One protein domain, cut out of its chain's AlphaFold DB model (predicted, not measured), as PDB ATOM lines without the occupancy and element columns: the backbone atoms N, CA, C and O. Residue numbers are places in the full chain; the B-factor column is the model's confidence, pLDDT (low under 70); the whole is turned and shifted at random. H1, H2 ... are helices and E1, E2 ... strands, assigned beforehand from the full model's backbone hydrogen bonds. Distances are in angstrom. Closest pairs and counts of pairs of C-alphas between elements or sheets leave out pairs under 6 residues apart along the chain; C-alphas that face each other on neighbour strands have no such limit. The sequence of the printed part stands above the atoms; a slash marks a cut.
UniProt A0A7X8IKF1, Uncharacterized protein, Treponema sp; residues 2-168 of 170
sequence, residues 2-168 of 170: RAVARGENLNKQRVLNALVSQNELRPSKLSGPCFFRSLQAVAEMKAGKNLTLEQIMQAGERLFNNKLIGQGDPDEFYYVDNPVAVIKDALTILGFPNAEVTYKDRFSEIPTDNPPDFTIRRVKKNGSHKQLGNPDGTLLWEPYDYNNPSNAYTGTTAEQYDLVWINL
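AT A GLANCE: This is residues 2 to 168 of the 170 residues of an uncharacterized protein of Treponema sp (UniProt A0A7X8IKF1). A strongly twisted wall of five antiparallel strands has helices H3 and H5 packed on one of its faces, with H4 packed on H5 farther from the sheet. H1 is an arm whose residues 2 to 7 stick out free. The printed part has 167 residues, with five named helices followed by five named strands, in the sheet order E1, E5, E2, E3, E4. The class is mixed, and the whole is compact, with a radius of gyration of the C-alphas of 15.2 A and spans of 49 by 37 by 31 A.

HOW THE PARTS SIT: Start with H1, residues 2 to 17: its residues 12 to 16 alone touch H3, residues 34 to 47, at a shallow tilt of 31 degrees, opposite ways, and the closest C-alphas, of Val 15 and Met 45, are 6.5 A apart. H2, residues 22 to 25, only just touches H4, residues 53 to 65, with 3 pairs of C-alphas within 8 A, the closest those of Leu 25 and Met 57, 7.2 A. H5, residues 83 to 93, touches H3 at a steep tilt of 45 degrees, the same way, closest at C-alphas 43 and 91, 5.5 A. H5 touches H4 at 51 degrees, a steep tilt, opposite ways, closest at C-alphas 59 and 89, 7.1 A. In H1, H3, H4 and H5 every O i to N i+4 pair is within hydrogen-bond range; H2 is too short for such a pair. Next come E1, residues 100 to 107, and its antiparallel neighbour E5, residues 160 to 167, with N 102 and O 165 2.9 A apart. E5 pairs antiparallel with E2, residues 118 to 123, where N 120 and O 162 are 2.8 A apart. E2, E3, residues 129 to 133, and E4, residues 139 to 141, make a meander, each strand the antiparallel neighbour of the one before, in two hairpins; look for N 121 and O 131 at 2.8 A, and N 132 and O 141 at 3.0 A. With E5 they make a Greek key, a meander whose first strand is the antiparallel neighbour of the fourth. H3 and H5 are on the same face, giving two layers, helices on one face of a sheet; the closest C-alphas of H3 and E3, 35 and 130, are 5.0 A apart, and those of H5 and E1, 84 and 103, 6.3 A.

IN THESE COORDINATES: Find C-alpha 2 at (273.020, 252.478, 45.271); from there H1 runs 23.0 A. H3 is 19.8 A long, H4 18.5 A, H5 16.0 A and E1 20.6 A. E5 runs 23.4 A to C-alpha 167 at (289.299, 269.407, 54.153).

THE WHOLE: The C-alphas farthest apart, of Arg 2 and Pro 74, are 50.7 A apart. The printed part has no cut; the links H4 to H5 and E4 to E5 are long. Confidence is under 70 at residues 2 to 8, 28 to 32, 124 to 127 and 145 to 156.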
ATOM      1  N   ARG A   2     272.704 253.609  44.356       49.31
ATOM      2  CA  ARG A   2     273.020 252.478  45.271       49.31
ATOM      3  C   ARG A   2     274.430 251.864  45.140       49.31
ATOM      4  O   ARG A   2     274.928 251.309  46.110       49.31
ATOM      5  N   ALA A   3     275.078 251.950  43.976       49.53
ATOM      6  CA  ALA A   3     276.406 251.356  43.762       49.53
ATOM      7  C   ALA A   3     277.556 252.183  44.375       49.53
ATOM      8  O   ALA A   3     278.505 251.606  44.893       49.53
ATOM      9  N   VAL A   4     277.436 253.517  44.374       53.97
ATOM     10  CA  VAL A   4     278.453 254.439  44.916       53.97
ATOM     11  C   VAL A   4     278.538 254.312  46.439       53.97
ATOM     12  O   VAL A   4     279.609 254.032  46.965       53.97
ATOM     13  N   ALA A   5     277.392 254.341  47.131       57.38
ATOM     14  CA  ALA A   5     277.330 254.130  48.581       57.38
ATOM     15  C   ALA A   5     277.843 252.739  49.010       57.38
ATOM     16  O   ALA A   5     278.423 252.581  50.082       57.38
ATOM     17  N   ARG A   6     277.668 251.710  48.164       61.34
ATOM     18  CA  ARG A   6     278.214 250.368  48.424       61.34
ATOM     19  C   ARG A   6     279.740 250.342  48.284       61.34
ATOM     20  O   ARG A   6     280.395 249.706  49.101       61.34
ATOM     21  N   GLY A   7     280.297 251.035  47.289       60.69
ATOM     22  CA  GLY A   7     281.746 251.147  47.083       60.69
ATOM     23  C   GLY A   7     282.455 251.944  48.183       60.69
ATOM     24  O   GLY A   7     283.486 251.505  48.687       60.69
ATOM     25  N   GLU A   8     281.874 253.065  48.614       63.09
ATOM     26  CA  GLU A   8     282.413 253.887  49.708       63.09
ATOM     27  C   GLU A   8     282.429 253.133  51.044       63.09
ATOM     28  O   GLU A   8     283.430 253.161  51.760       63.09
ATOM     29  N   ASN A   9     281.363 252.387  51.350       73.12
ATOM     30  CA  ASN A   9     281.300 251.569  52.562       73.12
ATOM     31  C   ASN A   9     282.310 250.410  52.548       73.12
ATOM     32  O   ASN A   9     282.916 250.118  53.577       73.12
ATOM     33  N   LEU A  10     282.550 249.784  51.389       74.50
ATOM     34  CA  LEU A  10     283.577 248.744  51.252       74.50
ATOM     35  C   LEU A  10     284.991 249.301  51.456       74.50
ATOM     36  O   LEU A  10     285.811 248.654  52.107       74.50
ATOM     37  N   ASN A  11     285.276 250.503  50.942       83.12
ATOM     38  CA  ASN A  11     286.576 251.136  51.154       83.12
ATOM     39  C   ASN A  11     286.797 251.483  52.632       83.12
ATOM     40  O   ASN A  11     287.844 251.151  53.180       83.12
ATOM     41  N   LYS A  12     285.797 252.075  53.300       84.75
ATOM     42  CA  LYS A  12     285.868 252.378  54.738       84.75
ATOM     43  C   LYS A  12     286.125 251.124  55.573       84.75
ATOM     44  O   LYS A  12     287.022 251.133  56.407       84.75
ATOM     45  N   GLN A  13     285.404 250.032  55.309       85.69
ATOM     46  CA  GLN A  13     285.615 248.775  56.031       85.69
ATOM     47  C   GLN A  13     287.023 248.211  55.808       85.69
ATOM     48  O   GLN A  13     287.647 247.722  56.745       85.69
ATOM     49  N   ARG A  14     287.537 248.293  54.575       88.31
ATOM     50  CA  ARG A  14     288.902 247.862  54.261       88.31
ATOM     51  C   ARG A  14     289.937 248.665  55.047       88.31
ATOM     52  O   ARG A  14     290.853 248.056  55.584       88.31
ATOM     53  N   VAL A  15     289.779 249.988  55.121       91.69
ATOM     54  CA  VAL A  15     290.686 250.848  55.895       91.69
ATOM     55  C   VAL A  15     290.643 250.472  57.373       91.69
ATOM     56  O   VAL A  15     291.697 250.235  57.950       91.69
ATOM     57  N   LEU A  16     289.449 250.334  57.962       88.50
ATOM     58  CA  LEU A  16     289.286 249.963  59.375       88.50
ATOM     59  C   LEU A  16     289.948 248.627  59.716       88.50
ATOM     60  O   LEU A  16     290.647 248.529  60.718       88.50
ATOM     61  N   ASN A  17     289.764 247.616  58.865       86.88
ATOM     62  CA  ASN A  17     290.331 246.282  59.076       86.88
ATOM     63  C   ASN A  17     291.863 246.246  58.965       86.88
ATOM     64  O   ASN A  17     292.469 245.257  59.366       86.88
ATOM     65  N   ALA A  18     292.473 247.277  58.379       88.81
ATOM     66  CA  ALA A  18     293.912 247.376  58.158       88.81
ATOM     67  C   ALA A  18     294.589 248.422  59.062       88.81
ATOM     68  O   ALA A  18     295.786 248.668  58.914       88.81
ATOM     69  N   LEU A  19     293.850 249.055  59.983       91.50
ATOM     70  CA  LEU A  19     294.438 249.968  60.958       91.50
ATOM     71  C   LEU A  19     295.378 249.198  61.892       91.50
ATOM     72  O   LEU A  19     294.953 248.298  62.611       91.50
ATOM     73  N   VAL A  20     296.643 249.616  61.923       91.12
ATOM     74  CA  VAL A  20     297.646 249.109  62.871       91.12
ATOM     75  C   VAL A  20     297.237 249.474  64.296       91.12
ATOM     76  O   VAL A  20     296.964 250.649  64.573       91.12
ATOM     77  N   SER A  21     297.215 248.496  65.198       89.19
ATOM     78  CA  SER A  21     296.856 248.725  66.601       89.19
ATOM     79  C   SER A  21     297.939 249.503  67.354       89.19
ATOM     80  O   SER A  21     299.110 249.534  66.973       89.19
ATOM     81  N   GLN A  22     297.584 250.121  68.479       86.50
ATOM     82  CA  GLN A  22     298.576 250.742  69.358       86.50
ATOM     83  C   GLN A  22     299.552 249.708  69.949       86.50
ATOM     84  O   GLN A  22     300.701 250.035  70.239       86.50
ATOM     85  N   ASN A  23     299.106 248.459  70.123       85.25
ATOM     86  CA  ASN A  23     299.886 247.376  70.718       85.25
ATOM     87  C   ASN A  23     301.065 246.980  69.825       85.25
ATOM     88  O   ASN A  23     302.117 246.614  70.340       85.25
ATOM     89  N   GLU A  24     300.925 247.114  68.506       85.62
ATOM     90  CA  GLU A  24     302.024 246.902  67.560       85.62
ATOM     91  C   GLU A  24     303.115 247.975  67.676       85.62
ATOM     92  O   GLU A  24     304.289 247.681  67.465       85.62
ATOM     93  N   LEU A  25     302.761 249.204  68.078       83.31
ATOM     94  CA  LEU A  25     303.743 250.267  68.321       83.31
ATOM     95  C   LEU A  25     304.530 250.056  69.610       83.31
ATOM     96  O   LEU A  25     305.695 250.443  69.704       83.31
ATOM     97  N   ARG A  26     303.875 249.503  70.634       75.94
ATOM     98  CA  ARG A  26     304.448 249.298  71.967       75.94
ATOM     99  C   ARG A  26     303.992 247.970  72.572       75.94
ATOM    100  O   ARG A  26     303.234 247.960  73.545       75.94
ATOM    101  N   PRO A  27     304.523 246.838  72.083       73.25
ATOM    102  CA  PRO A  27     304.131 245.520  72.585       73.25
ATOM    103  C   PRO A  27     304.492 245.312  74.066       73.25
ATOM    104  O   PRO A  27     303.857 244.514  74.750       73.25
ATOM    105  N   SER A  28     305.476 246.053  74.591       68.12
ATOM    106  CA  SER A  28     305.916 246.002  75.994       68.12
ATOM    107  C   SER A  28     305.186 246.970  76.936       68.12
ATOM    108  O   SER A  28     305.304 246.832  78.152       68.12
ATOM    109  N   LYS A  29     304.425 247.942  76.408       69.88
ATOM    110  CA  LYS A  29     303.670 248.939  77.186       69.88
ATOM    111  C   LYS A  29     302.313 249.151  76.527       69.88
ATOM    112  O   LYS A  29     302.096 250.128  75.820       69.88
ATOM    113  N   LEU A  30     301.393 248.222  76.796       59.59
ATOM    114  CA  LEU A  30     300.047 248.232  76.207       59.59
ATOM    115  C   LEU A  30     299.267 249.507  76.582       59.59
ATOM    116  O   LEU A  30     298.354 249.908  75.865       59.59
ATOM    117  N   SER A  31     299.636 250.173  77.683       60.88
ATOM    118  CA  SER A  31     299.205 251.530  78.024       60.88
ATOM    119  C   SER A  31     299.946 252.579  77.184       60.88
ATOM    120  O   SER A  31     300.799 253.315  77.674       60.88
ATOM    121  N   GLY A  32     299.596 252.660  75.904       64.38
ATOM    122  CA  GLY A  32     299.952 253.779  75.037       64.38
ATOM    123  C   GLY A  32     300.195 253.341  73.594       64.38
ATOM    124  O   GLY A  32     300.684 252.235  73.388       64.38
ATOM    125  N   PRO A  33     299.917 254.171  72.571       84.25
ATOM    126  CA  PRO A  33     299.355 255.526  72.607       84.25
ATOM    127  C   PRO A  33     297.986 255.660  71.903       84.25
ATOM    128  O   PRO A  33     297.890 256.098  70.754       84.25
ATOM    129  N   CYS A  34     296.903 255.346  72.619       89.31
ATOM    130  CA  CYS A  34     295.533 255.360  72.082       89.31
ATOM    131  C   CYS A  34     295.144 256.691  71.428       89.31
ATOM    132  O   CYS A  34     294.517 256.704  70.368       89.31
ATOM    133  N   PHE A  35     295.563 257.816  72.013       93.19
ATOM    134  CA  PHE A  35     295.257 259.134  71.467       93.19
ATOM    135  C   PHE A  35     296.011 259.411  70.168       93.19
ATOM    136  O   PHE A  35     295.385 259.732  69.162       93.19
ATOM    137  N   PHE A  36     297.332 259.211  70.166       95.19
ATOM    138  CA  PHE A  36     298.168 259.360  68.975       95.19
ATOM    139  C   PHE A  36     297.649 258.491  67.825       95.19
ATOM    140  O   PHE A  36     297.429 258.992  66.720       95.19
ATOM    141  N   ARG A  37     297.346 257.212  68.095       94.69
ATOM    142  CA  ARG A  37     296.826 256.322  67.056       94.69
ATOM    143  C   ARG A  37     295.428 256.674  66.600       94.69
ATOM    144  O   ARG A  37     295.199 256.631  65.396       94.69
ATOM    145  N   SER A  38     294.521 257.062  67.495       95.31
ATOM    146  CA  SER A  38     293.178 257.492  67.087       95.31
ATOM    147  C   SER A  38     293.241 258.709  66.160       95.31
ATOM    148  O   SER A  38     292.511 258.755  65.177       95.31
ATOM    149  N   LEU A  39     294.156 259.654  66.405       98.06
ATOM    150  CA  LEU A  39     294.369 260.816  65.533       98.06
ATOM    151  C   LEU A  39     294.924 260.428  64.155       98.06
ATOM    152  O   LEU A  39     294.452 260.931  63.139       98.06
ATOM    153  N   GLN A  40     295.886 259.508  64.091       98.19
ATOM    154  CA  GLN A  40     296.366 258.988  62.806       98.19
ATOM    155  C   GLN A  40     295.269 258.214  62.060       98.19
ATOM    156  O   GLN A  40     295.119 258.379  60.853       98.19
ATOM    157  N   ALA A  41     294.438 257.449  62.775       97.25
ATOM    158  CA  ALA A  41     293.325 256.709  62.188       97.25
ATOM    159  C   ALA A  41     292.255 257.643  61.597       97.25
ATOM    160  O   ALA A  41     291.667 257.318  60.567       97.25
ATOM    161  N   VAL A  42     292.045 258.835  62.177       98.19
ATOM    162  CA  VAL A  42     291.225 259.888  61.550       98.19
ATOM    163  C   VAL A  42     291.768 260.246  60.160       98.19
ATOM    164  O   VAL A  42     291.002 260.297  59.194       98.19
ATOM    165  N   ALA A  43     293.080 260.472  60.035       98.44
ATOM    166  CA  ALA A  43     293.709 260.796  58.754       98.44
ATOM    167  C   ALA A  43     293.588 259.640  57.747       98.44
ATOM    168  O   ALA A  43     293.214 259.875  56.600       98.44
ATOM    169  N   GLU A  44     293.833 258.401  58.184       98.25
ATOM    170  CA  GLU A  44     293.694 257.191  57.361       98.25
ATOM    171  C   GLU A  44     292.264 257.029  56.821       98.25
ATOM    172  O   GLU A  44     292.047 256.836  55.619       98.25
ATOM    173  N   MET A  45     291.264 257.199  57.694       97.12
ATOM    174  CA  MET A  45     289.851 257.118  57.327       97.12
ATOM    175  C   MET A  45     289.422 258.238  56.383       97.12
ATOM    176  O   MET A  45     288.669 257.976  55.442       97.12
ATOM    177  N   LYS A  46     289.901 259.472  56.590       96.88
ATOM    178  CA  LYS A  46     289.608 260.588  55.681       96.88
ATOM    179  C   LYS A  46     290.259 260.383  54.312       96.88
ATOM    180  O   LYS A  46     289.614 260.610  53.293       96.88
ATOM    181  N   ALA A  47     291.516 259.942  54.287       96.44
ATOM    182  CA  ALA A  47     292.288 259.706  53.070       96.44
ATOM    183  C   ALA A  47     291.845 258.450  52.298       96.44
ATOM    184  O   ALA A  47     292.170 258.308  51.117       96.44
ATOM    185  N   GLY A  48     291.151 257.516  52.956       95.75
ATOM    186  CA  GLY A  48     290.795 256.221  52.380       95.75
ATOM    187  C   GLY A  48     292.006 255.310  52.149       95.75
ATOM    188  O   GLY A  48     291.984 254.495  51.223       95.75
ATOM    189  N   LYS A  49     293.069 255.485  52.943       95.62
ATOM    190  CA  LYS A  49     294.368 254.802  52.837       95.62
ATOM    191  C   LYS A  49     294.917 254.529  54.235       95.62
ATOM    192  O   LYS A  49     294.656 255.306  55.143       95.62
ATOM    193  N   ASN A  50     295.717 253.481  54.384       96.50
ATOM    194  CA  ASN A  50     296.347 253.134  55.656       96.50
ATOM    195  C   ASN A  50     297.816 253.550  55.690       96.50
ATOM    196  O   ASN A  50     298.491 253.533  54.658       96.50
ATOM    197  N   LEU A  51     298.298 253.877  56.884       97.50
ATOM    198  CA  LEU A  51     299.723 253.984  57.168       97.50
ATOM    199  C   LEU A  51     300.284 252.594  57.474       97.50
ATOM    200  O   LEU A  51     299.621 251.762  58.093       97.50
ATOM    201  N   THR A  52     301.529 252.346  57.082       97.06
ATOM    202  CA  THR A  52     302.268 251.170  57.556       97.06
ATOM    203  C   THR A  52     302.782 251.397  58.979       97.06
ATOM    204  O   THR A  52     302.955 252.537  59.415       97.06
ATOM    205  N   LEU A  53     303.096 250.315  59.700       94.69
ATOM    206  CA  LEU A  53     303.732 250.402  61.021       94.69
ATOM    207  C   LEU A  53     305.014 251.253  60.980       94.69
ATOM    208  O   LEU A  53     305.208 252.122  61.825       94.69
ATOM    209  N   GLU A  54     305.846 251.060  59.954       96.88
ATOM    210  CA  GLU A  54     307.071 251.839  59.749       96.88
ATOM    211  C   GLU A  54     306.779 253.340  59.591       96.88
ATOM    212  O   GLU A  54     307.408 254.163  60.254       96.88
ATOM    213  N   GLN A  55     305.787 253.709  58.773       98.19
ATOM    214  CA  GLN A  55     305.387 255.110  58.599       98.19
ATOM    215  C   GLN A  55     304.881 255.729  59.904       98.19
ATOM    216  O   GLN A  55     305.172 256.891  60.187       98.19
ATOM    217  N   ILE A  56     304.147 254.960  60.712       97.38
ATOM    218  CA  ILE A  56     303.659 255.415  62.016       97.38
ATOM    219  C   ILE A  56     304.828 255.667  62.977       97.38
ATOM    220  O   ILE A  56     304.853 256.703  63.643       97.38
ATOM    221  N   MET A  57     305.806 254.759  63.031       95.25
ATOM    222  CA  MET A  57     306.997 254.909  63.874       95.25
ATOM    223  C   MET A  57     307.841 256.116  63.446       95.25
ATOM    224  O   MET A  57     308.181 256.956  64.280       95.25
ATOM    225  N   GLN A  58     308.095 256.266  62.143       97.00
ATOM    226  CA  GLN A  58     308.816 257.417  61.586       97.00
ATOM    227  C   GLN A  58     308.086 258.743  61.848       97.00
ATOM    228  O   GLN A  58     308.724 259.768  62.096       97.00
ATOM    229  N   ALA A  59     306.749 258.748  61.799       97.38
ATOM    230  CA  ALA A  59     305.947 259.906  62.190       97.38
ATOM    231  C   ALA A  59     306.132 260.240  63.676       97.38
ATOM    232  O   ALA A  59     306.336 261.405  64.009       97.38
ATOM    233  N   GLY A  60     306.129 259.230  64.554       95.81
ATOM    234  CA  GLY A  60     306.431 259.391  65.978       95.81
ATOM    235  C   GLY A  60     307.769 260.090  66.213       95.81
ATOM    236  O   GLY A  60     307.814 261.138  66.851       95.81
ATOM    237  N   GLU A  61     308.849 259.573  65.627       96.44
ATOM    238  CA  GLU A  61     310.189 260.169  65.741       96.44
ATOM    239  C   GLU A  61     310.247 261.604  65.214       96.44
ATOM    240  O   GLU A  61     310.757 262.501  65.888       96.44
ATOM    241  N   ARG A  62     309.689 261.854  64.025       97.44
ATOM    242  CA  ARG A  62     309.683 263.190  63.422       97.44
ATOM    243  C   ARG A  62     308.905 264.197  64.269       97.44
ATOM    244  O   ARG A  62     309.389 265.304  64.494       97.44
ATOM    245  N   LEU A  63     307.715 263.830  64.743       97.38
ATOM    246  CA  LEU A  63     306.881 264.696  65.577       97.38
ATOM    247  C   LEU A  63     307.530 264.959  66.942       97.38
ATOM    248  O   LEU A  63     307.482 266.093  67.420       97.38
ATOM    249  N   PHE A  64     308.173 263.949  67.536       95.25
ATOM    250  CA  PHE A  64     308.902 264.089  68.797       95.25
ATOM    251  C   PHE A  64     310.092 265.043  68.645       95.25
ATOM    252  O   PHE A  64     310.222 266.004  69.402       95.25
ATOM    253  N   ASN A  65     310.910 264.855  67.604       95.50
ATOM    254  CA  ASN A  65     312.061 265.717  67.315       95.50
ATOM    255  C   ASN A  65     311.649 267.173  67.045       95.50
ATOM    256  O   ASN A  65     312.361 268.105  67.421       95.50
ATOM    257  N   ASN A  66     310.470 267.375  66.454       95.88
ATOM    258  CA  ASN A  66     309.881 268.693  66.226       95.88
ATOM    259  C   ASN A  66     309.145 269.264  67.455       95.88
ATOM    260  O   ASN A  66     308.571 270.348  67.357       95.88
ATOM    261  N   LYS A  67     309.166 268.569  68.601       94.44
ATOM    262  CA  LYS A  67     308.508 268.965  69.861       94.44
ATOM    263  C   LYS A  67     306.991 269.146  69.737       94.44
ATOM    264  O   LYS A  67     306.401 270.001  70.392       94.44
ATOM    265  N   LEU A  68     306.362 268.358  68.867       95.56
ATOM    266  CA  LEU A  68     304.909 268.351  68.646       95.56
ATOM    267  C   LEU A  68     304.205 267.246  69.452       95.56
ATOM    268  O   LEU A  68     302.979 267.272  69.581       95.56
ATOM    269  N   ILE A  69     304.987 266.298  69.979       94.25
ATOM    270  CA  ILE A  69     304.599 265.259  70.939       94.25
ATOM    271  C   ILE A  69     305.714 265.075  71.994       94.25
ATOM    272  O   ILE A  69     306.848 265.532  71.798       94.25
ATOM    273  N   GLY A  70     305.403 264.380  73.089       89.56
ATOM    274  CA  GLY A  70     306.337 263.968  74.141       89.56
ATOM    275  C   GLY A  70     306.836 265.090  75.057       89.56
ATOM    276  O   GLY A  70     307.795 264.875  75.791       89.56
ATOM    277  N   GLN A  71     306.249 266.291  75.000       89.69
ATOM    278  CA  GLN A  71     306.661 267.432  75.829       89.69
ATOM    279  C   GLN A  71     305.874 267.515  77.141       89.69
ATOM    280  O   GLN A  71     306.440 267.861  78.175       89.69
ATOM    281  N   GLY A  72     304.575 267.214  77.108       83.69
ATOM    282  CA  GLY A  72     303.690 267.289  78.271       83.69
ATOM    283  C   GLY A  72     303.788 266.101  79.228       83.69
ATOM    284  O   GLY A  72     303.261 266.181  80.336       83.69
ATOM    285  N   ASP A  73     304.480 265.031  78.831       83.44
ATOM    286  CA  ASP A  73     304.821 263.897  79.689       83.44
ATOM    287  C   ASP A  73     306.199 263.333  79.283       83.44
ATOM    288  O   ASP A  73     306.315 262.695  78.232       83.44
ATOM    289  N   PRO A  74     307.255 263.563  80.086       75.44
ATOM    290  CA  PRO A  74     308.613 263.132  79.754       75.44
ATOM    291  C   PRO A  74     308.781 261.604  79.757       75.44
ATOM    292  O   PRO A  74     309.728 261.102  79.152       75.44
ATOM    293  N   ASP A  75     307.867 260.863  80.390       81.75
ATOM    294  CA  ASP A  75     307.892 259.396  80.446       81.75
ATOM    295  C   ASP A  75     307.079 258.756  79.301       81.75
ATOM    296  O   ASP A  75     306.989 257.521  79.181       81.75
ATOM    297  N   GLU A  76     306.485 259.576  78.426       85.50
ATOM    298  CA  GLU A  76     305.623 259.128  77.342       85.50
ATOM    299  C   GLU A  76     305.978 259.775  75.994       85.50
ATOM    300  O   GLU A  76     305.439 260.798  75.587       85.50
ATOM    301  N   PHE A  77     306.850 259.094  75.243       89.31
ATOM    302  CA  PHE A  77     307.262 259.466  73.881       89.31
ATOM    303  C   PHE A  77     306.100 259.854  72.950       89.31
ATOM    304  O   PHE A  77     306.227 260.789  72.165       89.31
ATOM    305  N   TYR A  78     304.967 259.150  73.033       90.94
ATOM    306  CA  TYR A  78     303.803 259.395  72.179       90.94
ATOM    307  C   TYR A  78     302.742 260.290  72.836       90.94
ATOM    308  O   TYR A  78     301.585 260.306  72.402       90.94
ATOM    309  N   TYR A  79     303.098 261.021  73.894       91.44
ATOM    310  CA  TYR A  79     302.193 261.972  74.521       91.44
ATOM    311  C   TYR A  79     301.823 263.062  73.519       91.44
ATOM    312  O   TYR A  79     302.693 263.728  72.969       91.44
ATOM    313  N   VAL A  80     300.535 263.254  73.249       92.88
ATOM    314  CA  VAL A  80     300.110 264.207  72.220       92.88
ATOM    315  C   VAL A  80     299.944 265.596  72.822       92.88
ATOM    316  O   VAL A  80     298.940 265.874  73.475       92.88
ATOM    317  N   ASP A  81     300.888 266.481  72.512       93.56
ATOM    318  CA  ASP A  81     300.798 267.909  72.830       93.56
ATOM    319  C   ASP A  81     299.992 268.677  71.776       93.56
ATOM    320  O   ASP A  81     299.218 269.577  72.103       93.56
ATOM    321  N   ASN A  82     300.147 268.308  70.498       96.19
ATOM    322  CA  ASN A  82     299.496 268.976  69.374       96.19
ATOM    323  C   ASN A  82     298.715 267.987  68.483       96.19
ATOM    324  O   ASN A  82     299.270 267.432  67.529       96.19
ATOM    325  N   PRO A  83     297.405 267.792  68.733       96.94
ATOM    326  CA  PRO A  83     296.581 266.856  67.967       96.94
ATOM    327  C   PRO A  83     296.489 267.184  66.471       96.94
ATOM    328  O   PRO A  83     296.505 266.286  65.631       96.94
ATOM    329  N   VAL A  84     296.437 268.477  66.126       98.31
ATOM    330  CA  VAL A  84     296.361 268.940  64.731       98.31
ATOM    331  C   VAL A  84     297.622 268.550  63.966       98.31
ATOM    332  O   VAL A  84     297.526 268.111  62.820       98.31
ATOM    333  N   ALA A  85     298.794 268.678  64.592       98.12
ATOM    334  CA  ALA A  85     300.060 268.307  63.973       98.12
ATOM    335  C   ALA A  85     300.133 266.808  63.654       98.12
ATOM    336  O   ALA A  85     300.547 266.452  62.556       98.12
ATOM    337  N   VAL A  86     299.665 265.946  64.565       98.44
ATOM    338  CA  VAL A  86     299.617 264.489  64.343       98.44
ATOM    339  C   VAL A  86     298.756 264.146  63.124       98.44
ATOM    340  O   VAL A  86     299.184 263.385  62.256       98.44
ATOM    341  N   ILE A  87     297.557 264.735  63.022       98.62
ATOM    342  CA  ILE A  87     296.647 264.490  61.893       98.62
ATOM    343  C   ILE A  87     297.260 265.005  60.583       98.62
ATOM    344  O   ILE A  87     297.259 264.292  59.581       98.62
ATOM    345  N   LYS A  88     297.794 266.234  60.570       98.50
ATOM    346  CA  LYS A  88     298.383 266.841  59.362       98.50
ATOM    347  C   LYS A  88     299.606 266.084  58.856       98.50
ATOM    348  O   LYS A  88     299.764 265.918  57.648       98.50
ATOM    349  N   ASP A  89     300.454 265.614  59.762       98.56
ATOM    350  CA  ASP A  89     301.625 264.816  59.414       98.56
ATOM    351  C   ASP A  89     301.216 263.490  58.751       98.56
ATOM    352  O   ASP A  89     301.694 263.164  57.662       98.56
ATOM    353  N   ALA A  90     300.229 262.793  59.322       98.50
ATOM    354  CA  ALA A  90     299.657 261.588  58.724       98.50
ATOM    355  C   ALA A  90     299.032 261.858  57.342       98.50
ATOM    356  O   ALA A  90     299.312 261.134  56.387       98.50
ATOM    357  N   LEU A  91     298.236 262.923  57.196       98.44
ATOM    358  CA  LEU A  91     297.656 263.315  55.904       98.44
ATOM    359  C   LEU A  91     298.735 263.613  54.856       98.44
ATOM    360  O   LEU A  91     298.589 263.213  53.702       98.44
ATOM    361  N   THR A  92     299.841 264.241  55.258       98.06
ATOM    362  CA  THR A  92     300.987 264.508  54.378       98.06
ATOM    363  C   THR A  92     301.600 263.209  53.856       98.06
ATOM    364  O   THR A  92     301.766 263.070  52.644       98.06
ATOM    365  N   ILE A  93     301.859 262.228  54.731       98.25
ATOM    366  CA  ILE A  93     302.362 260.900  54.328       98.25
ATOM    367  C   ILE A  93     301.397 260.217  53.344       98.25
ATOM    368  O   ILE A  93     301.826 259.566  52.393       98.25
ATOM    369  N   LEU A  94     300.087 260.389  53.539       97.62
ATOM    370  CA  LEU A  94     299.042 259.790  52.701       97.62
ATOM    371  C   LEU A  94     298.801 260.531  51.368       97.62
ATOM    372  O   LEU A  94     297.991 260.074  50.543       97.62
ATOM    373  N   GLY A  95     299.533 261.625  51.128       97.44
ATOM    374  CA  GLY A  95     299.536 262.390  49.880       97.44
ATOM    375  C   GLY A  95     298.673 263.653  49.885       97.44
ATOM    376  O   GLY A  95     298.360 264.154  48.811       97.44
ATOM    377  N   PHE A  96     298.294 264.168  51.058       97.75
ATOM    378  CA  PHE A  96     297.459 265.365  51.222       97.75
ATOM    379  C   PHE A  96     298.176 266.456  52.046       97.75
ATOM    380  O   PHE A  96     297.732 266.794  53.146       97.75
ATOM    381  N   PRO A  97     299.295 267.024  51.549       96.88
ATOM    382  CA  PRO A  97     300.113 267.985  52.300       96.88
ATOM    383  C   PRO A  97     299.401 269.315  52.594       96.88
ATOM    384  O   PRO A  97     299.734 269.993  53.562       96.88
ATOM    385  N   ASN A  98     298.408 269.684  51.779       96.94
ATOM    386  CA  ASN A  98     297.676 270.949  51.893       96.94
ATOM    387  C   ASN A  98     296.363 270.815  52.678       96.94
ATOM    388  O   ASN A  98     295.547 271.739  52.681       96.94
ATOM    389  N   ALA A  99     296.130 269.667  53.320       97.44
ATOM    390  CA  ALA A  99     294.894 269.435  54.043       97.44
ATOM    391  C   ALA A  99     294.731 270.407  55.221       97.44
ATOM    392  O   ALA A  99     295.634 270.632  56.037       97.44
ATOM    393  N   GLU A 100     293.527 270.952  55.341       98.00
ATOM    394  CA  GLU A 100     293.138 271.771  56.477       98.00
ATOM    395  C   GLU A 100     292.494 270.888  57.536       98.00
ATOM    396  O   GLU A 100     291.643 270.054  57.236       98.00
ATOM    397  N   VAL A 101     292.907 271.079  58.787       98.25
ATOM    398  CA  VAL A 101     292.423 270.307  59.930       98.25
ATOM    399  C   VAL A 101     291.951 271.290  60.983       98.25
ATOM    400  O   VAL A 101     292.738 272.108  61.464       98.25
ATOM    401  N   THR A 102     290.678 271.188  61.351       98.19
ATOM    402  CA  THR A 102     290.118 271.867  62.519       98.19
ATOM    403  C   THR A 102     289.876 270.832  63.602       98.19
ATOM    404  O   THR A 102     289.220 269.819  63.366       98.19
ATOM    405  N   TYR A 103     290.394 271.102  64.794       98.06
ATOM    406  CA  TYR A 103     290.277 270.234  65.954       98.06
ATOM    407  C   TYR A 103     289.742 271.044  67.131       98.06
ATOM    408  O   TYR A 103     290.248 272.132  67.408       98.06
ATOM    409  N   LYS A 104     288.730 270.522  67.820       96.75
ATOM    410  CA  LYS A 104     288.201 271.114  69.053       96.75
ATOM    411  C   LYS A 104     288.030 270.020  70.101       96.75
ATOM    412  O   LYS A 104     287.498 268.966  69.775       96.75
ATOM    413  N   ASP A 105     288.478 270.239  71.332       92.94
ATOM    414  CA  ASP A 105     288.506 269.198  72.362       92.94
ATOM    415  C   ASP A 105     287.379 269.319  73.397       92.94
ATOM    416  O   ASP A 105     286.812 270.387  73.613       92.94
ATOM    417  N   ARG A 106     287.088 268.197  74.069       88.25
ATOM    418  CA  ARG A 106     286.281 268.123  75.308       88.25
ATOM    419  C   ARG A 106     284.826 268.603  75.198       88.25
ATOM    420  O   ARG A 106     284.294 269.208  76.129       88.25
ATOM    421  N   PHE A 107     284.149 268.257  74.114       92.06
ATOM    422  CA  PHE A 107     282.718 268.501  73.943       92.06
ATOM    423  C   PHE A 107     281.897 267.421  74.650       92.06
ATOM    424  O   PHE A 107     282.184 266.237  74.510       92.06
ATOM    425  N   SER A 108     280.864 267.806  75.400       88.81
ATOM    426  CA  SER A 108     279.893 266.858  75.972       88.81
ATOM    427  C   SER A 108     278.859 266.389  74.947       88.81
ATOM    428  O   SER A 108     278.310 265.300  75.077       88.81
ATOM    429  N   GLU A 109     278.615 267.201  73.919       88.75
ATOM    430  CA  GLU A 109     277.632 266.959  72.866       88.75
ATOM    431  C   GLU A 109     278.231 267.287  71.501       88.75
ATOM    432  O   GLU A 109     279.080 268.171  71.366       88.75
ATOM    433  N   ILE A 110     277.783 266.564  70.481       92.25
ATOM    434  CA  ILE A 110     278.242 266.750  69.109       92.25
ATOM    435  C   ILE A 110     277.255 267.680  68.395       92.25
ATOM    436  O   ILE A 110     276.050 267.426  68.444       92.25
ATOM    437  N   PRO A 111     277.731 268.739  67.716       90.50
ATOM    438  CA  PRO A 111     276.852 269.657  67.004       90.50
ATOM    439  C   PRO A 111     276.138 268.964  65.837       90.50
ATOM    440  O   PRO A 111     276.766 268.273  65.035       90.50
ATOM    441  N   THR A 112     274.837 269.210  65.701       89.81
ATOM    442  CA  THR A 112     274.010 268.702  64.591       89.81
ATOM    443  C   THR A 112     274.127 269.537  63.321       89.81
ATOM    444  O   THR A 112     273.987 269.011  62.221       89.81
ATOM    445  N   ASP A 113     274.396 270.834  63.466       89.06
ATOM    446  CA  ASP A 113     274.239 271.818  62.383       89.06
ATOM    447  C   ASP A 113     275.501 271.930  61.512       89.06
ATOM    448  O   ASP A 113     275.465 272.404  60.379       89.06
ATOM    449  N   ASN A 114     276.630 271.465  62.051       90.19
ATOM    450  CA  ASN A 114     277.900 271.299  61.357       90.19
ATOM    451  C   ASN A 114     278.652 270.118  61.994       90.19
ATOM    452  O   ASN A 114     279.562 270.337  62.804       90.19
ATOM    453  N   PRO A 115     278.232 268.872  61.712       93.56
ATOM    454  CA  PRO A 115     278.822 267.702  62.343       93.56
ATOM    455  C   PRO A 115     280.292 267.549  61.926       93.56
ATOM    456  O   PRO A 115     280.656 267.915  60.804       93.56
ATOM    457  N   PRO A 116     281.159 267.029  62.809       97.25
ATOM    458  CA  PRO A 116     282.538 266.726  62.455       97.25
ATOM    459  C   PRO A 116     282.618 265.570  61.456       97.25
ATOM    460  O   PRO A 116     281.710 264.746  61.362       97.25
ATOM    461  N   ASP A 117     283.741 265.463  60.747       97.06
ATOM    462  CA  ASP A 117     284.028 264.278  59.932       97.06
ATOM    463  C   ASP A 117     284.249 263.042  60.814       97.06
ATOM    464  O   ASP A 117     283.892 261.927  60.436       97.06
ATOM    465  N   PHE A 118     284.864 263.247  61.981       97.75
ATOM    466  CA  PHE A 118     285.180 262.202  62.949       97.75
ATOM    467  C   PHE A 118     285.151 262.747  64.370       97.75
ATOM    468  O   PHE A 118     285.342 263.943  64.612       97.75
ATOM    469  N   THR A 119     284.994 261.842  65.327       96.50
ATOM    470  CA  THR A 119     285.157 262.152  66.745       96.50
ATOM    471  C   THR A 119     286.298 261.342  67.348       96.50
ATOM    472  O   THR A 119     286.592 260.231  66.911       96.50
ATOM    473  N   ILE A 120     286.939 261.878  68.382       95.25
ATOM    474  CA  ILE A 120     287.747 261.091  69.311       95.25
ATOM    475  C   ILE A 120     286.924 260.907  70.580       95.25
ATOM    476  O   ILE A 120     286.651 261.861  71.307       95.25
ATOM    477  N   ARG A 121     286.520 259.668  70.852       92.12
ATOM    478  CA  ARG A 121     285.716 259.301  72.021       92.12
ATOM    479  C   ARG A 121     286.614 259.247  73.251       92.12
ATOM    480  O   ARG A 121     287.613 258.530  73.251       92.12
ATOM    481  N   ARG A 122     286.256 259.976  74.312       88.88
ATOM    482  CA  ARG A 122     286.942 259.947  75.613       88.88
ATOM    483  C   ARG A 122     286.172 259.037  76.568       88.88
ATOM    484  O   ARG A 122     285.065 259.374  76.984       88.88
ATOM    485  N   VAL A 123     286.748 257.889  76.915       82.56
ATOM    486  CA  VAL A 123     286.047 256.841  77.671       82.56
ATOM    487  C   VAL A 123     286.574 256.732  79.111       82.56
ATOM    488  O   VAL A 123     287.691 256.274  79.313       82.56
ATOM    489  N   LYS A 124     285.733 257.148  80.075       68.88
ATOM    490  CA  LYS A 124     285.761 256.993  81.553       68.88
ATOM    491  C   LYS A 124     287.040 257.280  82.372       68.88
ATOM    492  O   LYS A 124     288.148 257.443  81.874       68.88
ATOM    493  N   LYS A 125     286.774 257.438  83.683       48.50
ATOM    494  CA  LYS A 125     287.518 258.109  84.774       48.50
ATOM    495  C   LYS A 125     288.964 258.519  84.444       48.50
ATOM    496  O   LYS A 125     289.884 257.713  84.509       48.50
ATOM    497  N   ASN A 126     289.113 259.820  84.180       50.44
ATOM    498  CA  ASN A 126     290.325 260.579  83.820       50.44
ATOM    499  C   ASN A 126     290.569 260.748  82.314       50.44
ATOM    500  O   ASN A 126     291.499 261.455  81.933       50.44
ATOM    501  N   GLY A 127     289.729 260.169  81.446       57.84
ATOM    502  CA  GLY A 127     289.810 260.412  80.004       57.84
ATOM    503  C   GLY A 127     291.126 259.933  79.388       57.84
ATOM    504  O   GLY A 127     291.568 260.513  78.396       57.84
ATOM    505  N   SER A 128     291.751 258.914  79.976       74.75
ATOM    506  CA  SER A 128     293.034 258.366  79.533       74.75
ATOM    507  C   SER A 128     292.909 257.546  78.252       74.75
ATOM    508  O   SER A 128     293.853 257.511  77.469       74.75
ATOM    509  N   HIS A 129     291.746 256.932  78.008       85.75
ATOM    510  CA  HIS A 129     291.499 256.172  76.788       85.75
ATOM    511  C   HIS A 129     290.803 257.007  75.717       85.75
ATOM    512  O   HIS A 129     289.838 257.733  75.994       85.75
ATOM    513  N   LYS A 130     291.313 256.901  74.490       89.62
ATOM    514  CA  LYS A 130     290.837 257.611  73.303       89.62
ATOM    515  C   LYS A 130     290.591 256.610  72.194       89.62
ATOM    516  O   LYS A 130     291.473 255.812  71.904       89.62
ATOM    517  N   GLN A 131     289.414 256.674  71.593       91.44
ATOM    518  CA  GLN A 131     289.018 255.800  70.492       91.44
ATOM    519  C   GLN A 131     288.549 256.642  69.310       91.44
ATOM    520  O   GLN A 131     288.055 257.756  69.499       91.44
ATOM    521  N   LEU A 132     288.626 256.095  68.101       93.75
ATOM    522  CA  LEU A 132     288.052 256.733  66.924       93.75
ATOM    523  C   LEU A 132     286.536 256.512  66.904       93.75
ATOM    524  O   LEU A 132     286.056 255.383  67.027       93.75
ATOM    525  N   GLY A 133     285.783 257.587  66.715       92.62
ATOM    526  CA  GLY A 133     284.341 257.566  66.537       92.62
ATOM    527  C   GLY A 133     283.895 258.166  65.208       92.62
ATOM    528  O   GLY A 133     284.595 258.957  64.571       92.62
ATOM    529  N   ASN A 134     282.690 257.782  64.806       92.38
ATOM    530  CA  ASN A 134     281.957 258.372  63.692       92.38
ATOM    531  C   ASN A 134     281.566 259.836  63.984       92.38
ATOM    532  O   ASN A 134     281.675 260.282  65.135       92.38
ATOM    533  N   PRO A 135     281.067 260.578  62.973       94.25
ATOM    534  CA  PRO A 135     280.485 261.908  63.153       94.25
ATOM    535  C   PRO A 135     279.464 262.024  64.285       94.25
ATOM    536  O   PRO A 135     279.333 263.092  64.854       94.25
ATOM    537  N   ASP A 136     278.746 260.947  64.613       92.06
ATOM    538  CA  ASP A 136     277.703 260.895  65.645       92.06
ATOM    539  C   ASP A 136     278.217 260.445  67.027       92.06
ATOM    540  O   ASP A 136     277.437 260.312  67.967       92.06
ATOM    541  N   GLY A 137     279.522 260.183  67.167       89.12
ATOM    542  CA  GLY A 137     280.125 259.717  68.419       89.12
ATOM    543  C   GLY A 137     280.051 258.205  68.645       89.12
ATOM    544  O   GLY A 137     280.580 257.710  69.649       89.12
ATOM    545  N   THR A 138     279.448 257.447  67.723       89.12
ATOM    546  CA  THR A 138     279.451 255.980  67.764       89.12
ATOM    547  C   THR A 138     280.875 255.459  67.580       89.12
ATOM    548  O   THR A 138     281.647 256.016  66.798       89.12
ATOM    549  N   LEU A 139     281.245 254.390  68.294       89.69
ATOM    550  CA  LEU A 139     282.555 253.750  68.137       89.69
ATOM    551  C   LEU A 139     282.765 253.316  66.688       89.69
ATOM    552  O   LEU A 139     281.948 252.586  66.134       89.69
ATOM    553  N   LEU A 140     283.885 253.738  66.111       89.56
ATOM    554  CA  LEU A 140     284.305 253.333  64.779       89.56
ATOM    555  C   LEU A 140     285.521 252.406  64.843       89.56
ATOM    556  O   LEU A 140     285.556 251.404  64.136       89.56
ATOM    557  N   TRP A 141     286.492 252.709  65.709       89.88
ATOM    558  CA  TRP A 141     287.655 251.853  65.917       89.88
ATOM    559  C   TRP A 141     288.262 252.016  67.313       89.88
ATOM    560  O   TRP A 141     288.338 253.117  67.862       89.88
ATOM    561  N   GLU A 142     288.700 250.890  67.868       88.25
ATOM    562  CA  GLU A 142     289.399 250.777  69.143       88.25
ATOM    563  C   GLU A 142     290.901 250.591  68.855       88.25
ATOM    564  O   GLU A 142     291.271 249.554  68.303       88.25
ATOM    565  N   PRO A 143     291.771 251.568  69.187       87.75
ATOM    566  CA  PRO A 143     293.210 251.435  68.972       87.75
ATOM    567  C   PRO A 143     293.865 250.332  69.801       87.75
ATOM    568  O   PRO A 143     294.958 249.890  69.454       87.75
ATOM    569  N   TYR A 144     293.232 249.910  70.893       81.12
ATOM    570  CA  TYR A 144     293.717 248.843  71.751       81.12
ATOM    571  C   TYR A 144     293.306 247.465  71.214       81.12
ATOM    572  O   TYR A 144     292.140 247.078  71.287       81.12
ATOM    573  N   ASP A 145     294.270 246.675  70.748       69.50
ATOM    574  CA  ASP A 145     294.017 245.283  70.380       69.50
ATOM    575  C   ASP A 145     293.959 244.418  71.648       69.50
ATOM    576  O   ASP A 145     294.951 244.217  72.357       69.50
ATOM    577  N   TYR A 146     292.757 243.972  72.011       61.09
ATOM    578  CA  TYR A 146     292.544 243.140  73.188       61.09
ATOM    579  C   TYR A 146     292.626 241.656  72.821       61.09
ATOM    580  O   TYR A 146     291.677 241.096  72.284       61.09
ATOM    581  N   ASN A 147     293.638 240.958  73.344       44.47
ATOM    582  CA  ASN A 147     293.552 239.512  73.609       44.47
ATOM    583  C   ASN A 147     292.635 239.179  74.818       44.47
ATOM    584  O   ASN A 147     292.711 238.085  75.374       44.47
ATOM    585  N   ASN A 148     291.782 240.109  75.271       42.91
ATOM    586  CA  ASN A 148     290.863 239.903  76.393       42.91
ATOM    587  C   ASN A 148     289.467 240.526  76.136       42.91
ATOM    588  O   ASN A 148     289.308 241.745  76.265       42.91
ATOM    589  N   PRO A 149     288.435 239.707  75.853       45.66
ATOM    590  CA  PRO A 149     287.072 240.163  75.562       45.66
ATOM    591  C   PRO A 149     286.393 240.951  76.690       45.66
ATOM    592  O   PRO A 149     285.438 241.674  76.428       45.66
ATOM    593  N   SER A 150     286.855 240.835  77.943       42.62
ATOM    594  CA  SER A 150     286.224 241.515  79.083       42.62
ATOM    595  C   SER A 150     286.592 242.997  79.206       42.62
ATOM    596  O   SER A 150     285.931 243.714  79.951       42.62
ATOM    597  N   ASN A 151     287.642 243.448  78.509       47.34
ATOM    598  CA  ASN A 151     288.158 244.819  78.593       47.34
ATOM    599  C   ASN A 151     288.118 245.576  77.267       47.34
ATOM    600  O   ASN A 151     288.462 246.754  77.258       47.34
ATOM    601  N   ALA A 152     287.669 244.952  76.175       48.91
ATOM    602  CA  ALA A 152     287.338 245.680  74.963       48.91
ATOM    603  C   ALA A 152     286.295 246.741  75.336       48.91
ATOM    604  O   ALA A 152     285.122 246.418  75.525       48.91
ATOM    605  N   TYR A 153     286.715 248.005  75.472       55.78
ATOM    606  CA  TYR A 153     285.893 249.178  75.814       55.78
ATOM    607  C   TYR A 153     284.916 249.540  74.668       55.78
ATOM    608  O   TYR A 153     284.595 250.696  74.394       55.78
ATOM    609  N   THR A 154     284.424 248.509  73.985       56.09
ATOM    610  CA  THR A 154     283.532 248.509  72.833       56.09
ATOM    611  C   THR A 154     282.098 248.892  73.197       56.09
ATOM    612  O   THR A 154     281.310 249.190  72.307       56.09
ATOM    613  N   GLY A 155     281.763 248.960  74.494       52.53
ATOM    614  CA  GLY A 155     280.394 249.194  74.974       52.53
ATOM    615  C   GLY A 155     280.208 250.317  75.997       52.53
ATOM    616  O   GLY A 155     279.098 250.520  76.477       52.53
ATOM    617  N   THR A 156     281.250 251.057  76.371       61.66
ATOM    618  CA  THR A 156     281.101 252.171  77.323       61.66
ATOM    619  C   THR A 156     280.777 253.479  76.620       61.66
ATOM    620  O   THR A 156     281.386 253.834  75.605       61.66
ATOM    621  N   THR A 157     279.853 254.228  77.214       70.44
ATOM    622  CA  THR A 157     279.498 255.582  76.795       70.44
ATOM    623  C   THR A 157     280.720 256.496  76.884       70.44
ATOM    624  O   THR A 157     281.409 256.515  77.906       70.44
ATOM    625  N   ALA A 158     280.996 257.235  75.810       78.44
ATOM    626  CA  ALA A 158     281.968 258.318  75.856       78.44
ATOM    627  C   ALA A 158     281.433 259.429  76.771       78.44
ATOM    628  O   ALA A 158     280.247 259.743  76.740       78.44
ATOM    629  N   GLU A 159     282.302 260.003  77.599       83.12
ATOM    630  CA  GLU A 159     281.944 261.123  78.482       83.12
ATOM    631  C   GLU A 159     282.124 262.465  77.771       83.12
ATOM    632  O   GLU A 159     281.442 263.439  78.076       83.12
ATOM    633  N   GLN A 160     283.073 262.511  76.834       90.25
ATOM    634  CA  GLN A 160     283.401 263.676  76.031       90.25
ATOM    635  C   GLN A 160     283.888 263.243  74.647       90.25
ATOM    636  O   GLN A 160     284.352 262.114  74.455       90.25
ATOM    637  N   TYR A 161     283.861 264.187  73.718       92.62
ATOM    638  CA  TYR A 161     284.307 264.038  72.347       92.62
ATOM    639  C   TYR A 161     285.308 265.132  72.008       92.62
ATOM    640  O   TYR A 161     285.101 266.299  72.336       92.62
ATOM    641  N   ASP A 162     286.375 264.762  71.313       95.62
ATOM    642  CA  ASP A 162     287.106 265.731  70.505       95.62
ATOM    643  C   ASP A 162     286.550 265.668  69.082       95.62
ATOM    644  O   ASP A 162     286.262 264.589  68.569       95.62
ATOM    645  N   LEU A 163     286.340 266.824  68.469       97.69
ATOM    646  CA  LEU A 163     285.656 266.984  67.194       97.69
ATOM    647  C   LEU A 163     286.680 267.345  66.122       97.69
ATOM    648  O   LEU A 163     287.474 268.273  66.314       97.69
ATOM    649  N   VAL A 164     286.662 266.622  65.000       98.44
ATOM    650  CA  VAL A 164     287.644 266.793  63.925       98.44
ATOM    651  C   VAL A 164     286.955 267.023  62.585       98.44
ATOM    652  O   VAL A 164     286.167 266.195  62.131       98.44
ATOM    653  N   TRP A 165     287.304 268.125  61.923       98.25
ATOM    654  CA  TRP A 165     286.943 268.413  60.534       98.25
ATOM    655  C   TRP A 165     288.211 268.447  59.688       98.25
ATOM    656  O   TRP A 165     289.213 269.041  60.095       98.25
ATOM    657  N   ILE A 166     288.162 267.830  58.510       98.00
ATOM    658  CA  ILE A 166     289.277 267.769  57.572       98.00
ATOM    659  C   ILE A 166     288.793 268.139  56.177       98.00
ATOM    660  O   ILE A 166     287.911 267.487  55.617       98.00
ATOM    661  N   ASN A 167     289.448 269.120  55.570       97.50
ATOM    662  CA  ASN A 167     289.299 269.407  54.153       97.50
ATOM    663  C   ASN A 167     290.543 268.921  53.398       97.50
ATOM    664  O   ASN A 167     291.654 269.388  53.654       97.50
ATOM    665  N   LEU A 168     290.356 267.957  52.492       94.81
ATOM    666  CA  LEU A 168     291.417 267.457  51.619       94.81
ATOM    667  C   LEU A 168     291.542 268.408  50.423       94.81
ATOM    668  O   LEU A 168     290.951 268.174  49.371       94.81
TER     669      LEU A 168